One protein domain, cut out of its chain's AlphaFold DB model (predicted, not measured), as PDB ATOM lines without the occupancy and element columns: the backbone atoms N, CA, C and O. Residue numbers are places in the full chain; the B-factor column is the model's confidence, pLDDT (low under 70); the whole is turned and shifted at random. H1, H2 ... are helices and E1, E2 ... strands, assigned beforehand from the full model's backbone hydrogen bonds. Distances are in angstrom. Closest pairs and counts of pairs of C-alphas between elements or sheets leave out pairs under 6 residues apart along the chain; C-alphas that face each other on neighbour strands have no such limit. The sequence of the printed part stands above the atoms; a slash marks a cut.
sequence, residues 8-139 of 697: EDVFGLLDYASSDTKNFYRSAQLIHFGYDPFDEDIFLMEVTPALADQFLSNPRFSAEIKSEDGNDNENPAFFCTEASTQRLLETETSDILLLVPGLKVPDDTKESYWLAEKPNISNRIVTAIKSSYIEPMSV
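Overview. This is residues 8 to 139 of the 697 residues of the protein "Sister chromatid cohesion protein DCC1" of Hymenolepis diminuta (UniProt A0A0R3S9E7). Two ribbons of paired strands follow each other end to end in a long, loosely built model: the parallel pair E1 and E5, with helix H1 near its far end, and a strongly twisted sheet E2 E3 E4 E6, curled like part of a barrel. E5 runs on into E6, which joins the two ribbons, while helix H2 lies off the curled sheet. The printed part has 132 residues with two named helices and six named strands in the order H1 E1 H2 E2 E3 E4 E5 E6, in the class mixed, helices and strands; the four-stranded sheet is antiparallel. The whole is only just loose, close to extended, with a radius of gyration of the C-alphas of 20.8 A and spans of 61 by 32 by 24 A.

Along the chain. H1, residues 8 to 17, begins with C-alpha 8 at (140.605, 158.108, 223.541) and is 14.4 A long. E1, residues 27 to 33, is 19.9 A long. H2 is residues 49 to 57, with C-alpha 49 at (136.071, 170.672, 265.005). E2 is residues 63 to 67 and E3 residues 77 to 81. E4, residues 85 to 99, is 27.5 A long and bends by 111 degrees at residue 95. E5, residues 120 to 126, is 19.6 A long. E6, residues 128 to 138, is 27.4 A long, bends by 71 degrees at residue 131 and ends with C-alpha 138 at (130.224, 162.413, 275.436).

Arrangement. In the larger sheet, E2, E3 and E4 form a meander, each strand the antiparallel neighbour of the one before. The hairpin E2 and E3 has N 64 and O 80 within hydrogen-bond range at 2.9 A. In the hairpin E3 and E4, N 79 and O 86 are 2.8 A apart. E4 and E6 are antiparallel at 154 degrees, with N 87 and O 137 at 2.8 A near one end and N 99 and O 128 at 2.8 A near the other. E5 runs on into E6 at 62 degrees across one residue. E1 and E5 are parallel at 25 degrees, with N 30 and O 122 at 2.8 A. H1 is near E1, with 5 pairs of C-alphas within 10 A. H2 is not on the four-stranded sheet. Every O i to N i+4 pair is within hydrogen-bond range in H2, and 5 of 6 are in H1.

Size, cuts and confidence. The two C-alphas farthest apart, those of Ser 19 and Asp 69, are 62.3 A apart. The printed part has no cut. The links E1 to H2, of 15 residues, and E4 to E5, of 20 residues, are long. Residues 15 to 20, of which 15 to 17 belong to H1, residues 69 to 74 and residues 107 to 112 stand free. The mean pLDDT of the printed part is 81.6, and residues 18 to 23, 69 to 74 and 107 to 112 are under 70.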
ATOM      1  N   GLU A   8     141.555 158.187 224.636       77.25
ATOM      2  CA  GLU A   8     140.605 158.108 223.541       77.25
ATOM      3  C   GLU A   8     139.407 157.219 223.901       77.25
ATOM      4  O   GLU A   8     138.269 157.603 223.643       77.25
ATOM      5  N   ASP A   9     139.637 156.084 224.569       80.62
ATOM      6  CA  ASP A   9     138.559 155.175 224.978       80.62
ATOM      7  C   ASP A   9     137.649 155.791 226.050       80.62
ATOM      8  O   ASP A   9     136.430 155.625 226.013       80.62
ATOM      9  N   VAL A  10     138.227 156.488 227.034       80.31
ATOM     10  CA  VAL A  10     137.468 157.046 228.166       80.31
ATOM     11  C   VAL A  10     136.582 158.204 227.720       80.31
ATOM     12  O   VAL A  10     135.401 158.232 228.065       80.31
ATOM     13  N   PHE A  11     137.121 159.134 226.932       79.00
ATOM     14  CA  PHE A  11     136.328 160.246 226.406       79.00
ATOM     15  C   PHE A  11     135.422 159.822 225.245       79.00
ATOM     16  O   PHE A  11     134.324 160.354 225.125       79.00
ATOM     17  N   GLY A  12     135.792 158.797 224.471       78.31
ATOM     18  CA  GLY A  12     134.891 158.194 223.488       78.31
ATOM     19  C   GLY A  12     133.654 157.556 224.132       78.31
ATOM     20  O   GLY A  12     132.556 157.680 223.606       78.31
ATOM     21  N   LEU A  13     133.787 156.929 225.308       78.88
ATOM     22  CA  LEU A  13     132.644 156.390 226.062       78.88
ATOM     23  C   LEU A  13     131.682 157.474 226.569       78.88
ATOM     24  O   LEU A  13     130.481 157.220 226.653       78.88
ATOM     25  N   LEU A  14     132.187 158.671 226.881       74.25
ATOM     26  CA  LEU A  14     131.358 159.815 227.273       74.25
ATOM     27  C   LEU A  14     130.427 160.257 226.134       74.25
ATOM     28  O   LEU A  14     129.259 160.537 226.402       74.25
ATOM     29  N   ASP A  15     130.900 160.224 224.882       71.75
ATOM     30  CA  ASP A  15     130.094 160.553 223.694       71.75
ATOM     31  C   ASP A  15     128.928 159.571 223.470       71.75
ATOM     32  O   ASP A  15     127.910 159.936 222.881       71.75
ATOM     33  N   TYR A  16     129.039 158.332 223.963       75.44
ATOM     34  CA  TYR A  16     127.943 157.356 223.936       75.44
ATOM     35  C   TYR A  16     127.001 157.469 225.143       75.44
ATOM     36  O   TYR A  16     125.850 157.044 225.058       75.44
ATOM     37  N   ALA A  17     127.484 157.998 226.271       71.25
ATOM     38  CA  ALA A  17     126.752 158.040 227.534       71.25
ATOM     39  C   ALA A  17     125.901 159.309 227.715       71.25
ATOM     40  O   ALA A  17     124.894 159.265 228.420       71.25
ATOM     41  N   SER A  18     126.280 160.433 227.098       67.19
ATOM     42  CA  SER A  18     125.544 161.698 227.193       67.19
ATOM     43  C   SER A  18     125.523 162.441 225.861       67.19
ATOM     44  O   SER A  18     126.526 162.522 225.161       67.19
ATOM     45  N   SER A  19     124.377 163.034 225.526       61.22
ATOM     46  CA  SER A  19     124.195 163.850 224.319       61.22
ATOM     47  C   SER A  19     124.797 165.259 224.427       61.22
ATOM     48  O   SER A  19     124.882 165.954 223.413       61.22
ATOM     49  N   ASP A  20     125.225 165.683 225.622       66.75
ATOM     50  CA  ASP A  20     125.813 167.002 225.873       66.75
ATOM     51  C   ASP A  20     127.205 166.892 226.509       66.75
ATOM     52  O   ASP A  20     127.427 167.193 227.684       66.75
ATOM     53  N   THR A  21     128.174 166.438 225.714       66.00
ATOM     54  CA  THR A  21     129.571 166.282 226.147       66.00
ATOM     55  C   THR A  21     130.319 167.608 226.314       66.00
ATOM     56  O   THR A  21     131.420 167.633 226.864       66.00
ATOM     57  N   LYS A  22     129.721 168.740 225.912       68.44
ATOM     58  CA  LYS A  22     130.337 170.078 226.006       68.44
ATOM     59  C   LYS A  22     130.390 170.628 227.431       68.44
ATOM     60  O   LYS A  22     131.231 171.481 227.698       68.44
ATOM     61  N   ASN A  23     129.530 170.135 228.322       69.56
ATOM     62  CA  ASN A  23     129.461 170.573 229.719       69.56
ATOM     63  C   ASN A  23     130.355 169.751 230.667       69.56
ATOM     64  O   ASN A  23     130.384 170.025 231.864       69.56
ATOM     65  N   PHE A  24     131.091 168.755 230.159       75.00
ATOM     66  CA  PHE A  24     132.006 167.942 230.961       75.00
ATOM     67  C   PHE A  24     133.421 168.529 230.972       75.00
ATOM     68  O   PHE A  24     133.908 169.073 229.978       75.00
ATOM     69  N   TYR A  25     134.118 168.371 232.097       79.44
ATOM     70  CA  TYR A  25     135.534 168.710 232.191       79.44
ATOM     71  C   TYR A  25     136.379 167.801 231.295       79.44
ATOM     72  O   TYR A  25     136.102 166.614 231.132       79.44
ATOM     73  N   ARG A  26     137.487 168.341 230.775       78.38
ATOM     74  CA  ARG A  26     138.484 167.571 230.009       78.38
ATOM     75  C   ARG A  26     139.389 166.710 230.897       78.38
ATOM     76  O   ARG A  26     140.319 166.083 230.407       78.38
ATOM     77  N   SER A  27     139.120 166.647 232.193       83.62
ATOM     78  CA  SER A  27     139.865 165.824 233.142       83.62
ATOM     79  C   SER A  27     138.962 164.725 233.685       83.62
ATOM     80  O   SER A  27     137.877 165.012 234.183       83.62
ATOM     81  N   ALA A  28     139.421 163.476 233.622       83.31
ATOM     82  CA  ALA A  28     138.716 162.311 234.146       83.31
ATOM     83  C   ALA A  28     139.538 161.620 235.245       83.31
ATOM     84  O   ALA A  28     140.772 161.636 235.233       83.31
ATOM     85  N   GLN A  29     138.853 161.022 236.219       85.62
ATOM     86  CA  GLN A  29     139.469 160.188 237.253       85.62
ATOM     87  C   GLN A  29     138.923 158.766 237.122       85.62
ATOM     88  O   GLN A  29     137.722 158.552 237.269       85.62
ATOM     89  N   LEU A  30     139.791 157.804 236.816       87.19
ATOM     90  CA  LEU A  30     139.442 156.387 236.757       87.19
ATOM     91  C   LEU A  30     139.517 155.799 238.163       87.19
ATOM     92  O   LEU A  30     140.585 155.782 238.775       87.19
ATOM     93  N   ILE A  31     138.381 155.325 238.667       88.38
ATOM     94  CA  ILE A  31     138.277 154.718 239.994       88.38
ATOM     95  C   ILE A  31     138.440 153.202 239.856       88.38
ATOM     96  O   ILE A  31     137.718 152.549 239.103       88.38
ATOM     97  N   HIS A  32     139.397 152.648 240.591       86.94
ATOM     98  CA  HIS A  32     139.672 151.218 240.668       86.94
ATOM     99  C   HIS A  32     139.566 150.745 242.113       86.94
ATOM    100  O   HIS A  32     139.949 151.469 243.025       86.94
ATOM    101  N   PHE A  33     139.107 149.518 242.332       85.94
ATOM    102  CA  PHE A  33     139.150 148.916 243.662       85.94
ATOM    103  C   PHE A  33     140.564 148.431 243.987       85.94
ATOM    104  O   PHE A  33     141.257 147.900 243.112       85.94
ATOM    105  N   GLY A  34     140.997 148.659 245.230       82.88
ATOM    106  CA  GLY A  34     142.229 148.097 245.772       82.88
ATOM    107  C   GLY A  34     142.189 146.569 245.856       82.88
ATOM    108  O   GLY A  34     141.207 145.931 245.481       82.88
ATOM    109  N   TYR A  35     143.283 145.974 246.334       78.62
ATOM    110  CA  TYR A  35     143.378 144.519 246.499       78.62
ATOM    111  C   TYR A  35     142.442 143.990 247.590       78.62
ATOM    112  O   TYR A  35     141.907 142.897 247.421       78.62
ATOM    113  N   ASP A  36     142.219 144.780 248.642       81.00
ATOM    114  CA  ASP A  36     141.251 144.495 249.697       81.00
ATOM    115  C   ASP A  36     140.461 145.765 250.057       81.00
ATOM    116  O   ASP A  36     140.868 146.542 250.914       81.00
ATOM    117  N   PRO A  37     139.371 146.062 249.332       75.12
ATOM    118  CA  PRO A  37     138.578 147.255 249.582       75.12
ATOM    119  C   PRO A  37     137.633 147.100 250.787       75.12
ATOM    120  O   PRO A  37     137.002 148.083 251.163       75.12
ATOM    121  N   PHE A  38     137.509 145.904 251.373       80.69
ATOM    122  CA  PHE A  38     136.672 145.635 252.548       80.69
ATOM    123  C   PHE A  38     137.493 145.516 253.836       80.69
ATOM    124  O   PHE A  38     136.963 145.035 254.831       80.69
ATOM    125  N   ASP A  39     138.747 145.977 253.803       75.69
ATOM    126  CA  ASP A  39     139.699 145.958 254.913       75.69
ATOM    127  C   ASP A  39     139.021 146.270 256.259       75.69
ATOM    128  O   ASP A  39     138.495 147.373 256.471       75.69
ATOM    129  N   GLU A  40     138.991 145.274 257.148       75.75
ATOM    130  CA  GLU A  40     138.363 145.367 258.468       75.75
ATOM    131  C   GLU A  40     139.168 146.254 259.429       75.75
ATOM    132  O   GLU A  40     138.591 146.781 260.376       75.75
ATOM    133  N   ASP A  41     140.446 146.531 259.142       84.94
ATOM    134  CA  ASP A  41     141.330 147.307 260.019       84.94
ATOM    135  C   ASP A  41     141.146 148.832 259.870       84.94
ATOM    136  O   ASP A  41     141.674 149.621 260.661       84.94
ATOM    137  N   ILE A  42     140.396 149.282 258.858       86.75
ATOM    138  CA  ILE A  42     140.129 150.706 258.616       86.75
ATOM    139  C   ILE A  42     138.781 151.096 259.220       86.75
ATOM    140  O   ILE A  42     137.728 150.667 258.749       86.75
ATOM    141  N   PHE A  43     138.795 152.003 260.192       88.38
ATOM    142  CA  PHE A  43     137.586 152.552 260.807       88.38
ATOM    143  C   PHE A  43     137.388 154.016 260.419       88.38
ATOM    144  O   PHE A  43     138.347 154.781 260.294       88.38
ATOM    145  N   LEU A  44     136.129 154.408 260.227       91.06
ATOM    146  CA  LEU A  44     135.740 155.807 260.088       91.06
ATOM    147  C   LEU A  44     135.218 156.279 261.433       91.06
ATOM    148  O   LEU A  44     134.382 155.606 262.023       91.06
ATOM    149  N   MET A  45     135.698 157.423 261.904       91.81
ATOM    150  CA  MET A  45     135.246 158.031 263.147       91.81
ATOM    151  C   MET A  45     134.875 159.483 262.882       91.81
ATOM    152  O   MET A  45     135.600 160.197 262.185       91.81
ATOM    153  N   GLU A  46     133.753 159.920 263.436       91.62
ATOM    154  CA  GLU A  46     133.377 161.323 263.420       91.62
ATOM    155  C   GLU A  46     134.313 162.132 264.326       91.62
ATOM    156  O   GLU A  46     134.588 161.770 265.470       91.62
ATOM    157  N   VAL A  47     134.814 163.252 263.805       89.75
ATOM    158  CA  VAL A  47     135.741 164.133 264.517       89.75
ATOM    159  C   VAL A  47     135.136 165.526 264.578       89.75
ATOM    160  O   VAL A  47     134.956 166.188 263.556       89.75
ATOM    161  N   THR A  48     134.846 165.990 265.792       86.62
ATOM    162  CA  THR A  48     134.354 167.355 266.006       86.62
ATOM    163  C   THR A  48     135.438 168.385 265.663       86.62
ATOM    164  O   THR A  48     136.627 168.085 265.800       86.62
ATOM    165  N   PRO A  49     135.081 169.630 265.287       88.12
ATOM    166  CA  PRO A  49     136.071 170.672 265.005       88.12
ATOM    167  C   PRO A  49     137.062 170.895 266.155       88.12
ATOM    168  O   PRO A  49     138.259 171.015 265.922       88.12
ATOM    169  N   ALA A  50     136.584 170.854 267.403       83.50
ATOM    170  CA  ALA A  50     137.437 170.997 268.581       83.50
ATOM    171  C   ALA A  50     138.450 169.847 268.719       83.50
ATOM    172  O   ALA A  50     139.606 170.083 269.063       83.50
ATOM    173  N   LEU A  51     138.033 168.608 268.433       84.31
ATOM    174  CA  LEU A  51     138.923 167.449 268.455       84.31
ATOM    175  C   LEU A  51     139.920 167.489 267.282       84.31
ATOM    176  O   LEU A  51     141.101 167.206 267.468       84.31
ATOM    177  N   ALA A  52     139.479 167.918 266.096       87.81
ATOM    178  CA  ALA A  52     140.355 168.136 264.943       87.81
ATOM    179  C   ALA A  52     141.433 169.191 265.241       87.81
ATOM    180  O   ALA A  52     142.611 168.967 264.958       87.81
ATOM    181  N   ASP A  53     141.057 170.304 265.873       87.12
ATOM    182  CA  ASP A  53     141.996 171.345 266.292       87.12
ATOM    183  C   ASP A  53     143.034 170.804 267.285       87.12
ATOM    184  O   ASP A  53     144.214 171.146 267.179       87.12
ATOM    185  N   GLN A  54     142.629 169.933 268.218       84.06
ATOM    186  CA  GLN A  54     143.550 169.272 269.149       84.06
ATOM    187  C   GLN A  54     144.528 168.340 268.426       84.06
ATOM    188  O   GLN A  54     145.732 168.439 268.673       84.06
ATOM    189  N   PHE A  55     144.040 167.511 267.495       84.19
ATOM    190  CA  PHE A  55     144.884 166.636 266.675       84.19
ATOM    191  C   PHE A  55     145.920 167.416 265.854       84.19
ATOM    192  O   PHE A  55     147.057 166.970 265.709       84.19
ATOM    193  N   LEU A  56     145.544 168.579 265.313       86.06
ATOM    194  CA  LEU A  56     146.411 169.378 264.443       86.06
ATOM    195  C   LEU A  56     147.370 170.297 265.213       86.06
ATOM    196  O   LEU A  56     148.491 170.531 264.761       86.06
ATOM    197  N   SER A  57     146.938 170.841 266.353       83.25
ATOM    198  CA  SER A  57     147.655 171.918 267.054       83.25
ATOM    199  C   SER A  57     148.540 171.426 268.198       83.25
ATOM    200  O   SER A  57     149.506 172.107 268.550       83.25
ATOM    201  N   ASN A  58     148.228 170.274 268.805       79.88
ATOM    202  CA  ASN A  58     148.950 169.766 269.968       79.88
ATOM    203  C   ASN A  58     149.768 168.507 269.617       79.88
ATOM    204  O   ASN A  58     149.231 167.402 269.613       79.88
ATOM    205  N   PRO A  59     151.094 168.624 269.413       76.00
ATOM    206  CA  PRO A  59     151.945 167.481 269.084       76.00
ATOM    207  C   PRO A  59     152.113 166.473 270.235       76.00
ATOM    208  O   PRO A  59     152.719 165.425 270.030       76.00
ATOM    209  N   ARG A  60     151.629 166.784 271.447       78.69
ATOM    210  CA  ARG A  60     151.595 165.861 272.592       78.69
ATOM    211  C   ARG A  60     150.199 165.323 272.895       78.69
ATOM    212  O   ARG A  60     150.024 164.710 273.938       78.69
ATOM    213  N   PHE A  61     149.212 165.575 272.038       81.38
ATOM    214  CA  PHE A  61     147.874 165.042 272.246       81.38
ATOM    215  C   PHE A  61     147.921 163.510 272.324       81.38
ATOM    216  O   PHE A  61     148.372 162.850 271.386       81.38
ATOM    217  N   SER A  62     147.455 162.959 273.442       83.44
ATOM    218  CA  SER A  62     147.276 161.524 273.638       83.44
ATOM    219  C   SER A  62     145.809 161.216 273.883       83.44
ATOM    220  O   SER A  62     145.165 161.854 274.719       83.44
ATOM    221  N   ALA A  63     145.307 160.206 273.186       85.62
ATOM    222  CA  ALA A  63     144.013 159.607 273.453       85.62
ATOM    223  C   ALA A  63     144.163 158.087 273.484       85.62
ATOM    224  O   ALA A  63     144.938 157.516 272.714       85.62
ATOM    225  N   GLU A  64     143.429 157.448 274.383       88.69
ATOM    226  CA  GLU A  64     143.443 156.006 274.601       88.69
ATOM    227  C   GLU A  64     142.041 155.455 274.351       88.69
ATOM    228  O   GLU A  64     141.054 156.030 274.811       88.69
ATOM    229  N   ILE A  65     141.950 154.331 273.638       89.44
ATOM    230  CA  ILE A  65     140.697 153.584 273.513       89.44
ATOM    231  C   ILE A  65     140.696 152.502 274.589       89.44
ATOM    232  O   ILE A  65     141.625 151.696 274.653       89.44
ATOM    233  N   LYS A  66     139.676 152.512 275.447       88.69
ATOM    234  CA  LYS A  66     139.524 151.597 276.587       88.69
ATOM    235  C   LYS A  66     138.175 150.889 276.528       88.69
ATOM    236  O   LYS A  66     137.196 151.468 276.067       88.69
ATOM    237  N   SER A  67     138.120 149.667 277.038       85.25
ATOM    238  CA  SER A  67     136.888 148.926 277.327       85.25
ATOM    239  C   SER A  67     136.745 148.748 278.840       85.25
ATOM    240  O   SER A  67     137.716 148.879 279.587       85.25
ATOM    241  N   GLU A  68     135.525 148.489 279.310       74.50
ATOM    242  CA  GLU A  68     135.333 148.002 280.680       74.50
ATOM    243  C   GLU A  68     135.854 146.560 280.812       74.50
ATOM    244  O   GLU A  68     135.810 145.790 279.849       74.50
ATOM    245  N   ASP A  69     136.326 146.181 282.005       64.44
ATOM    246  CA  ASP A  69     136.817 144.825 282.283       64.44
ATOM    247  C   ASP A  69     135.739 143.761 281.975       64.44
ATOM    248  O   ASP A  69     134.616 143.826 282.481       64.44
ATOM    249  N   GLY A  70     136.076 142.749 281.170       57.25
ATOM    250  CA  GLY A  70     135.161 141.667 280.800       57.25
ATOM    251  C   GLY A  70     135.582 140.953 279.518       57.25
ATOM    252  O   GLY A  70     136.741 141.008 279.120       57.25
ATOM    253  N   ASN A  71     134.654 140.239 278.882       52.50
ATOM    254  CA  ASN A  71     134.903 139.663 277.565       52.50
ATOM    255  C   ASN A  71     134.866 140.799 276.529       52.50
ATOM    256  O   ASN A  71     133.806 141.393 276.329       52.50
ATOM    257  N   ASP A  72     135.997 141.080 275.877       59.03
ATOM    258  CA  ASP A  72     136.185 142.236 274.981       59.03
ATOM    259  C   ASP A  72     135.141 142.339 273.851       59.03
ATOM    260  O   ASP A  72     134.926 143.413 273.301       59.03
ATOM    261  N   ASN A  73     134.446 141.243 273.530       60.47
ATOM    262  CA  ASN A  73     133.483 141.190 272.431       60.47
ATOM    263  C   ASN A  73     132.086 141.763 272.748       60.47
ATOM    264  O   ASN A  73     131.298 141.919 271.820       60.47
ATOM    265  N   GLU A  74     131.742 142.038 274.013       66.75
ATOM    266  CA  GLU A  74     130.401 142.545 274.386       66.75
ATOM    267  C   GLU A  74     130.421 143.914 275.080       66.75
ATOM    268  O   GLU A  74     129.377 144.560 275.212       66.75
ATOM    269  N   ASN A  75     131.595 144.378 275.510       77.69
ATOM    270  CA  ASN A  75     131.711 145.610 276.278       77.69
ATOM    271  C   ASN A  75     131.802 146.848 275.371       77.69
ATOM    272  O   ASN A  75     132.432 146.807 274.313       77.69
ATOM    273  N   PRO A  76     131.204 147.982 275.781       85.19
ATOM    274  CA  PRO A  76     131.332 149.226 275.036       85.19
ATOM    275  C   PRO A  76     132.782 149.723 275.035       85.19
ATOM    276  O   PRO A  76     133.490 149.637 276.041       85.19
ATOM    277  N   ALA A  77     133.196 150.296 273.905       89.06
ATOM    278  CA  ALA A  77     134.473 150.981 273.774       89.06
ATOM    279  C   ALA A  77     134.327 152.475 274.091       89.06
ATOM    280  O   ALA A  77     133.314 153.110 273.779       89.06
ATOM    281  N   PHE A  78     135.369 153.048 274.682       91.19
ATOM    282  CA  PHE A  78     135.433 154.447 275.072       91.19
ATOM    283  C   PHE A  78     136.702 155.087 274.533       91.19
ATOM    284  O   PHE A  78     137.778 154.502 274.589       91.19
ATOM    285  N   PHE A  79     136.571 156.311 274.046       91.88
ATOM    286  CA  PHE A  79     137.660 157.180 273.651       91.88
ATOM    287  C   PHE A  79     137.947 158.163 274.785       91.88
ATOM    288  O   PHE A  79     137.148 159.056 275.079       91.88
ATOM    289  N   CYS A  80     139.084 157.965 275.446       90.88
ATOM    290  CA  CYS A  80     139.511 158.732 276.607       90.88
ATOM    291  C   CYS A  80     140.637 159.686 276.212       90.88
ATOM    292  O   CYS A  80     141.681 159.270 275.714       90.88
ATOM    293  N   THR A  81     140.443 160.969 276.486       87.88
ATOM    294  CA  THR A  81     141.493 161.994 276.399       87.88
ATOM    295  C   THR A  81     141.987 162.347 277.805       87.88
ATOM    296  O   THR A  81     141.479 161.828 278.799       87.88
ATOM    297  N   GLU A  82     142.941 163.272 277.924       80.88
ATOM    298  CA  GLU A  82     143.385 163.777 279.235       80.88
ATOM    299  C   GLU A  82     142.258 164.446 280.048       80.88
ATOM    300  O   GLU A  82     142.337 164.492 281.274       80.88
ATOM    301  N   ALA A  83     141.212 164.957 279.385       78.12
ATOM    302  CA  ALA A  83     140.188 165.796 280.014       78.12
ATOM    303  C   ALA A  83     138.756 165.243 279.938       78.12
ATOM    304  O   ALA A  83     137.908 165.667 280.721       78.12
ATOM    305  N   SER A  84     138.457 164.354 278.990       85.44
ATOM    306  CA  SER A  84     137.091 163.874 278.762       85.44
ATOM    307  C   SER A  84     137.039 162.465 278.198       85.44
ATOM    308  O   SER A  84     137.922 162.069 277.429       85.44
ATOM    309  N   THR A  85     135.935 161.781 278.488       90.69
ATOM    310  CA  THR A  85     135.635 160.440 277.982       90.69
ATOM    311  C   THR A  85     134.388 160.427 277.106       90.69
ATOM    312  O   THR A  85     133.358 161.025 277.430       90.69
ATOM    313  N   GLN A  86     134.475 159.729 275.976       91.19
ATOM    314  CA  GLN A  86     133.387 159.579 275.014       91.19
ATOM    315  C   GLN A  86     133.131 158.097 274.762       91.19
ATOM    316  O   GLN A  86     134.065 157.330 274.559       91.19
ATOM    317  N   ARG A  87     131.871 157.676 274.759       90.94
ATOM    318  CA  ARG A  87     131.471 156.332 274.345       90.94
ATOM    319  C   ARG A  87     131.473 156.256 272.823       90.94
ATOM    320  O   ARG A  87     130.921 157.135 272.171       90.94
ATOM    321  N   LEU A  88     132.067 155.209 272.271       91.44
ATOM    322  CA  LEU A  88     132.082 154.956 270.836       91.44
ATOM    323  C   LEU A  88     130.836 154.156 270.449       91.44
ATOM    324  O   LEU A  88     130.588 153.084 271.007       91.44
ATOM    325  N   LEU A  89     130.039 154.692 269.527       91.31
ATOM    326  CA  LEU A  89     128.843 154.045 268.991       91.31
ATOM    327  C   LEU A  89     129.033 153.781 267.504       91.31
ATOM    328  O   LEU A  89     129.458 154.667 266.771       91.31
ATOM    329  N   GLU A  90     128.719 152.573 267.056       90.19
ATOM    330  CA  GLU A  90     128.703 152.267 265.630       90.19
ATOM    331  C   GLU A  90     127.349 152.655 265.028       90.19
ATOM    332  O   GLU A  90     126.297 152.218 265.503       90.19
ATOM    333  N   THR A  91     127.387 153.468 263.975       90.31
ATOM    334  CA  THR A  91     126.211 153.966 263.261       90.31
ATOM    335  C   THR A  91     126.263 153.501 261.810       90.31
ATOM    336  O   THR A  91     127.213 153.794 261.081       90.31
ATOM    337  N   GLU A  92     125.227 152.782 261.371       91.06
ATOM    338  CA  GLU A  92     125.075 152.348 259.980       91.06
ATOM    339  C   GLU A  92     124.610 153.500 259.077       91.06
ATOM    340  O   GLU A  92     123.770 154.323 259.450       91.06
ATOM    341  N   THR A  93     125.127 153.539 257.851       87.94
ATOM    342  CA  THR A  93     124.732 154.499 256.818       87.94
ATOM    343  C   THR A  93     123.887 153.817 255.750       87.94
ATOM    344  O   THR A  93     124.158 152.691 255.340       87.94
ATOM    345  N   SER A  94     122.871 154.517 255.233       85.88
ATOM    346  CA  SER A  94     122.111 154.041 254.065       85.88
ATOM    347  C   SER A  94     122.948 154.029 252.783       85.88
ATOM    348  O   SER A  94     122.651 153.278 251.854       85.88
ATOM    349  N   ASP A  95     123.982 154.869 252.744       89.62
ATOM    350  CA  ASP A  95     124.887 155.031 251.616       89.62
ATOM    351  C   ASP A  95     126.204 154.290 251.860       89.62
ATOM    352  O   ASP A  95     126.660 154.143 252.996       89.62
ATOM    353  N   ILE A  96     126.842 153.853 250.776       89.44
ATOM    354  CA  ILE A  96     128.171 153.240 250.818       89.44
ATOM    355  C   ILE A  96     129.227 154.343 250.727       89.44
ATOM    356  O   ILE A  96     129.301 155.069 249.733       89.44
ATOM    357  N   LEU A  97     130.082 154.434 251.742       90.19
ATOM    358  CA  LEU A  97     131.190 155.378 251.812       90.19
ATOM    359  C   LEU A  97     132.432 154.780 251.147       90.19
ATOM    360  O   LEU A  97     132.901 153.705 251.518       90.19
ATOM    361  N   LEU A  98     132.982 155.493 250.161       90.38
ATOM    362  CA  LEU A  98     134.208 155.107 249.464       90.38
ATOM    363  C   LEU A  98     135.368 155.986 249.928       90.38
ATOM    364  O   LEU A  98     135.399 157.186 249.651       90.38
ATOM    365  N   LEU A  99     136.359 155.380 250.577       89.81
ATOM    366  CA  LEU A  99     137.594 156.061 250.933       89.81
ATOM    367  C   LEU A  99     138.539 156.033 249.728       89.81
ATOM    368  O   LEU A  99     139.036 154.978 249.327       89.81
ATOM    369  N   VAL A 100     138.751 157.200 249.119       90.75
ATOM    370  CA  VAL A 100     139.553 157.344 247.897       90.75
ATOM    371  C   VAL A 100     140.570 158.477 248.078       90.75
ATOM    372  O   VAL A 100     140.274 159.637 247.776       90.75
ATOM    373  N   PRO A 101     141.786 158.180 248.570       88.00
ATOM    374  CA  PRO A 101     142.808 159.192 248.804       88.00
ATOM    375  C   PRO A 101     143.136 160.004 247.545       88.00
ATOM    376  O   PRO A 101     143.387 159.461 246.465       88.00
ATOM    377  N   GLY A 102     143.149 161.333 247.683       84.56
ATOM    378  CA  GLY A 102     143.474 162.255 246.592       84.56
ATOM    379  C   GLY A 102     142.426 162.324 245.474       84.56
ATOM    380  O   GLY A 102     142.743 162.825 244.384       84.56
ATOM    381  N   LEU A 103     141.211 161.809 245.703       88.19
ATOM    382  CA  LEU A 103     140.068 162.044 244.827       88.19
ATOM    383  C   LEU A 103     139.763 163.539 244.792       88.19
ATOM    384  O   LEU A 103     139.589 164.179 245.824       88.19
ATOM    385  N   LYS A 104     139.705 164.094 243.587       85.38
ATOM    386  CA  LYS A 104     139.329 165.490 243.384       85.38
ATOM    387  C   LYS A 104     137.836 165.567 243.118       85.38
ATOM    388  O   LYS A 104     137.343 164.821 242.274       85.38
ATOM    389  N   VAL A 105     137.136 166.475 243.783       82.06
ATOM    390  CA  VAL A 105     135.728 166.780 243.503       82.06
ATOM    391  C   VAL A 105     135.672 168.162 242.847       82.06
ATOM    392  O   VAL A 105     136.448 169.037 243.238       82.06
ATOM    393  N   PRO A 106     134.848 168.376 241.808       74.38
ATOM    394  CA  PRO A 106     134.647 169.708 241.255       74.38
ATOM    395  C   PRO A 106     133.830 170.555 242.243       74.38
ATOM    396  O   PRO A 106     132.608 170.574 242.169       74.38
ATOM    397  N   ASP A 107     134.504 171.216 243.180       66.62
ATOM    398  CA  ASP A 107     133.914 172.271 244.016       66.62
ATOM    399  C   ASP A 107     134.235 173.659 243.435       66.62
ATOM    400  O   ASP A 107     135.114 173.786 242.580       66.62
ATOM    401  N   ASP A 108     133.562 174.713 243.917       54.22
ATOM    402  CA  ASP A 108     133.639 176.119 243.450       54.22
ATOM    403  C   ASP A 108     135.059 176.748 243.409       54.22
ATOM    404  O   ASP A 108     135.251 177.895 242.986       54.22
ATOM    405  N   THR A 109     136.094 176.013 243.817       54.66
ATOM    406  CA  THR A 109     137.489 176.436 243.703       54.66
ATOM    407  C   THR A 109     138.075 176.063 242.339       54.66
ATOM    408  O   THR A 109     138.012 174.930 241.871       54.66
ATOM    409  N   LYS A 110     138.690 177.054 241.681       57.81
ATOM    410  CA  LYS A 110     139.403 176.933 240.397       57.81
ATOM    411  C   LYS A 110     140.664 176.063 240.524       57.81
ATOM    412  O   LYS A 110     141.779 176.562 240.368       57.81
ATOM    413  N   GLU A 111     140.522 174.775 240.815       64.75
ATOM    414  CA  GLU A 111     141.652 173.856 240.786       64.75
ATOM    415  C   GLU A 111     142.187 173.725 239.354       64.75
ATOM    416  O   GLU A 111     141.453 173.447 238.402       64.75
ATOM    417  N   SER A 112     143.508 173.856 239.207       67.69
ATOM    418  CA  SER A 112     144.215 173.728 237.923       67.69
ATOM    419  C   SER A 112     143.976 172.385 237.226       67.69
ATOM    420  O   SER A 112     144.128 172.283 236.012       67.69
ATOM    421  N   TYR A 113     143.575 171.361 237.984       72.94
ATOM    422  CA  TYR A 113     143.252 170.039 237.464       72.94
ATOM    423  C   TYR A 113     142.018 170.041 236.551       72.94
ATOM    424  O   TYR A 113     142.040 169.376 235.519       72.94
ATOM    425  N   TRP A 114     140.968 170.793 236.893       76.44
ATOM    426  CA  TRP A 114     139.718 170.839 236.119       76.44
ATOM    427  C   TRP A 114     139.784 171.811 234.935       76.44
ATOM    428  O   TRP A 114     139.085 171.627 233.942       76.44
ATOM    429  N   LEU A 115     140.665 172.811 235.019       73.00
ATOM    430  CA  LEU A 115     140.872 173.849 234.000       73.00
ATOM    431  C   LEU A 115     141.917 173.472 232.934       73.00
ATOM    432  O   LEU A 115     142.365 174.329 232.172       73.00
ATOM    433  N   ALA A 116     142.340 172.208 232.881       70.25
ATOM    434  CA  ALA A 116     143.329 171.750 231.916       70.25
ATOM    435  C   ALA A 116     142.800 171.861 230.470       70.25
ATOM    436  O   ALA A 116     141.747 171.326 230.128       70.25
ATOM    437  N   GLU A 117     143.560 172.523 229.590       70.00
ATOM    438  CA  GLU A 117     143.195 172.664 228.169       70.00
ATOM    439  C   GLU A 117     143.252 171.327 227.406       70.00
ATOM    440  O   GLU A 117     142.519 171.119 226.429       70.00
ATOM    441  N   LYS A 118     144.127 170.420 227.861       77.31
ATOM    442  CA  LYS A 118     144.349 169.090 227.281       77.31
ATOM    443  C   LYS A 118     143.641 168.005 228.095       77.31
ATOM    444  O   LYS A 118     143.635 168.107 229.322       77.31
ATOM    445  N   PRO A 119     143.114 166.957 227.432       77.62
ATOM    446  CA  PRO A 119     142.474 165.858 228.126       77.62
ATOM    447  C   PRO A 119     143.459 165.145 229.053       77.62
ATOM    448  O   PRO A 119     144.566 164.799 228.636       77.62
ATOM    449  N   ASN A 120     143.066 164.952 230.311       82.88
ATOM    450  CA  ASN A 120     143.903 164.331 231.334       82.88
ATOM    451  C   ASN A 120     143.148 163.208 232.046       82.88
ATOM    452  O   ASN A 120     141.968 163.348 232.360       82.88
ATOM    453  N   ILE A 121     143.844 162.110 232.332       83.81
ATOM    454  CA  ILE A 121     143.307 160.980 233.084       83.81
ATOM    455  C   ILE A 121     144.222 160.700 234.260       83.81
ATOM    456  O   ILE A 121     145.429 160.528 234.094       83.81
ATOM    457  N   SER A 122     143.641 160.611 235.452       85.19
ATOM    458  CA  SER A 122     144.345 160.090 236.619       85.19
ATOM    459  C   SER A 122     143.639 158.871 237.190       85.19
ATOM    460  O   SER A 122     142.416 158.776 237.169       85.19
ATOM    461  N   ASN A 123     144.422 157.924 237.697       85.06
ATOM    462  CA  ASN A 123     143.892 156.740 238.359       85.06
ATOM    463  C   ASN A 123     143.774 157.008 239.860       85.06
ATOM    464  O   ASN A 123     144.655 157.627 240.470       85.06
ATOM    465  N   ARG A 124     142.684 156.531 240.449       88.94
ATOM    466  CA  ARG A 124     142.400 156.576 241.880       88.94
ATOM    467  C   ARG A 124     142.009 155.192 242.352       88.94
ATOM    468  O   ARG A 124     141.308 154.469 241.650       88.94
ATOM    469  N   ILE A 125     142.507 154.827 243.522       88.56
ATOM    470  CA  ILE A 125     142.264 153.520 244.116       88.56
ATOM    471  C   ILE A 125     141.338 153.729 245.307       88.56
ATOM    472  O   ILE A 125     141.629 154.552 246.171       88.56
ATOM    473  N   VAL A 126     140.230 152.997 245.325       90.06
ATOM    474  CA  VAL A 126     139.374 152.849 246.498       90.06
ATOM    475  C   VAL A 126     140.140 151.998 247.495       90.06
ATOM    476  O   VAL A 126     140.403 150.823 247.224       90.06
ATOM    477  N   THR A 127     140.541 152.613 248.603       87.88
ATOM    478  CA  THR A 127     141.286 151.945 249.673       87.88
ATOM    479  C   THR A 127     140.362 151.247 250.654       87.88
ATOM    480  O   THR A 127     140.735 150.203 251.158       87.88
ATOM    481  N   ALA A 128     139.169 151.794 250.896       89.62
ATOM    482  CA  ALA A 128     138.181 151.178 251.772       89.62
ATOM    483  C   ALA A 128     136.753 151.488 251.313       89.62
ATOM    484  O   ALA A 128     136.482 152.555 250.756       89.62
ATOM    485  N   ILE A 129     135.849 150.552 251.576       90.56
ATOM    486  CA  ILE A 129     134.406 150.651 251.394       90.56
ATOM    487  C   ILE A 129     133.776 150.423 252.765       90.56
ATOM    488  O   ILE A 129     134.025 149.392 253.388       90.56
ATOM    489  N   LYS A 130     132.980 151.378 253.246       90.62
ATOM    490  CA  LYS A 130     132.353 151.312 254.571       90.62
ATOM    491  C   LYS A 130     130.865 151.631 254.484       90.62
ATOM    492  O   LYS A 130     130.450 152.467 253.687       90.62
ATOM    493  N   SER A 131     130.076 150.941 255.296       90.38
ATOM    494  CA  SER A 131     128.632 151.162 255.478       90.38
ATOM    495  C   SER A 131     128.286 151.541 256.919       90.38
ATOM    496  O   SER A 131     127.116 151.586 257.283       90.38
ATOM    497  N   SER A 132     129.301 151.769 257.745       91.38
ATOM    498  CA  SER A 132     129.174 152.240 259.115       91.38
ATOM    499  C   SER A 132     130.333 153.176 259.449       91.38
ATOM    500  O   SER A 132     131.380 153.180 258.786       91.38
ATOM    501  N   TYR A 133     130.123 154.006 260.462       92.38
ATOM    502  CA  TYR A 133     131.145 154.843 261.075       92.38
ATOM    503  C   TYR A 133     130.931 154.884 262.586       92.38
ATOM    504  O   TYR A 133     129.877 154.510 263.094       92.38
ATOM    505  N   ILE A 134     131.955 155.329 263.300       93.56
ATOM    506  CA  ILE A 134     131.968 155.439 264.750       93.56
ATOM    507  C   ILE A 134     131.640 156.880 265.139       93.56
ATOM    508  O   ILE A 134     132.341 157.816 264.751       93.56
ATOM    509  N   GLU A 135     130.609 157.049 265.951       92.62
ATOM    510  CA  GLU A 135     130.191 158.317 266.534       92.62
ATOM    511  C   GLU A 135     130.641 158.387 268.008       92.62
ATOM    512  O   GLU A 135     130.238 157.546 268.822       92.62
ATOM    513  N   PRO A 136     131.494 159.358 268.391       90.69
ATOM    514  CA  PRO A 136     131.858 159.579 269.784       90.69
ATOM    515  C   PRO A 136     130.778 160.376 270.523       90.69
ATOM    516  O   PRO A 136     130.575 161.567 270.286       90.69
ATOM    517  N   MET A 137     130.141 159.746 271.504       88.81
ATOM    518  CA  MET A 137     129.140 160.362 272.370       88.81
ATOM    519  C   MET A 137     129.745 160.715 273.730       88.81
ATOM    520  O   MET A 137     130.195 159.836 274.461       88.81
ATOM    521  N   SER A 138     129.743 161.993 274.112       87.69
ATOM    522  CA  SER A 138     130.224 162.413 275.436       87.69
ATOM    523  C   SER A 138     129.370 161.817 276.556       87.69
ATOM    524  O   SER A 138     128.144 161.923 276.538       87.69
ATOM    525  N   VAL A 139     130.023 161.216 277.551       87.75
ATOM    526  CA  VAL A 139     129.359 160.541 278.674       87.75
ATOM    527  C   VAL A 139     129.974 160.953 280.002       87.75
ATOM    528  O   VAL A 139     131.098 161.447 280.068       87.75
TER     529      VAL A 139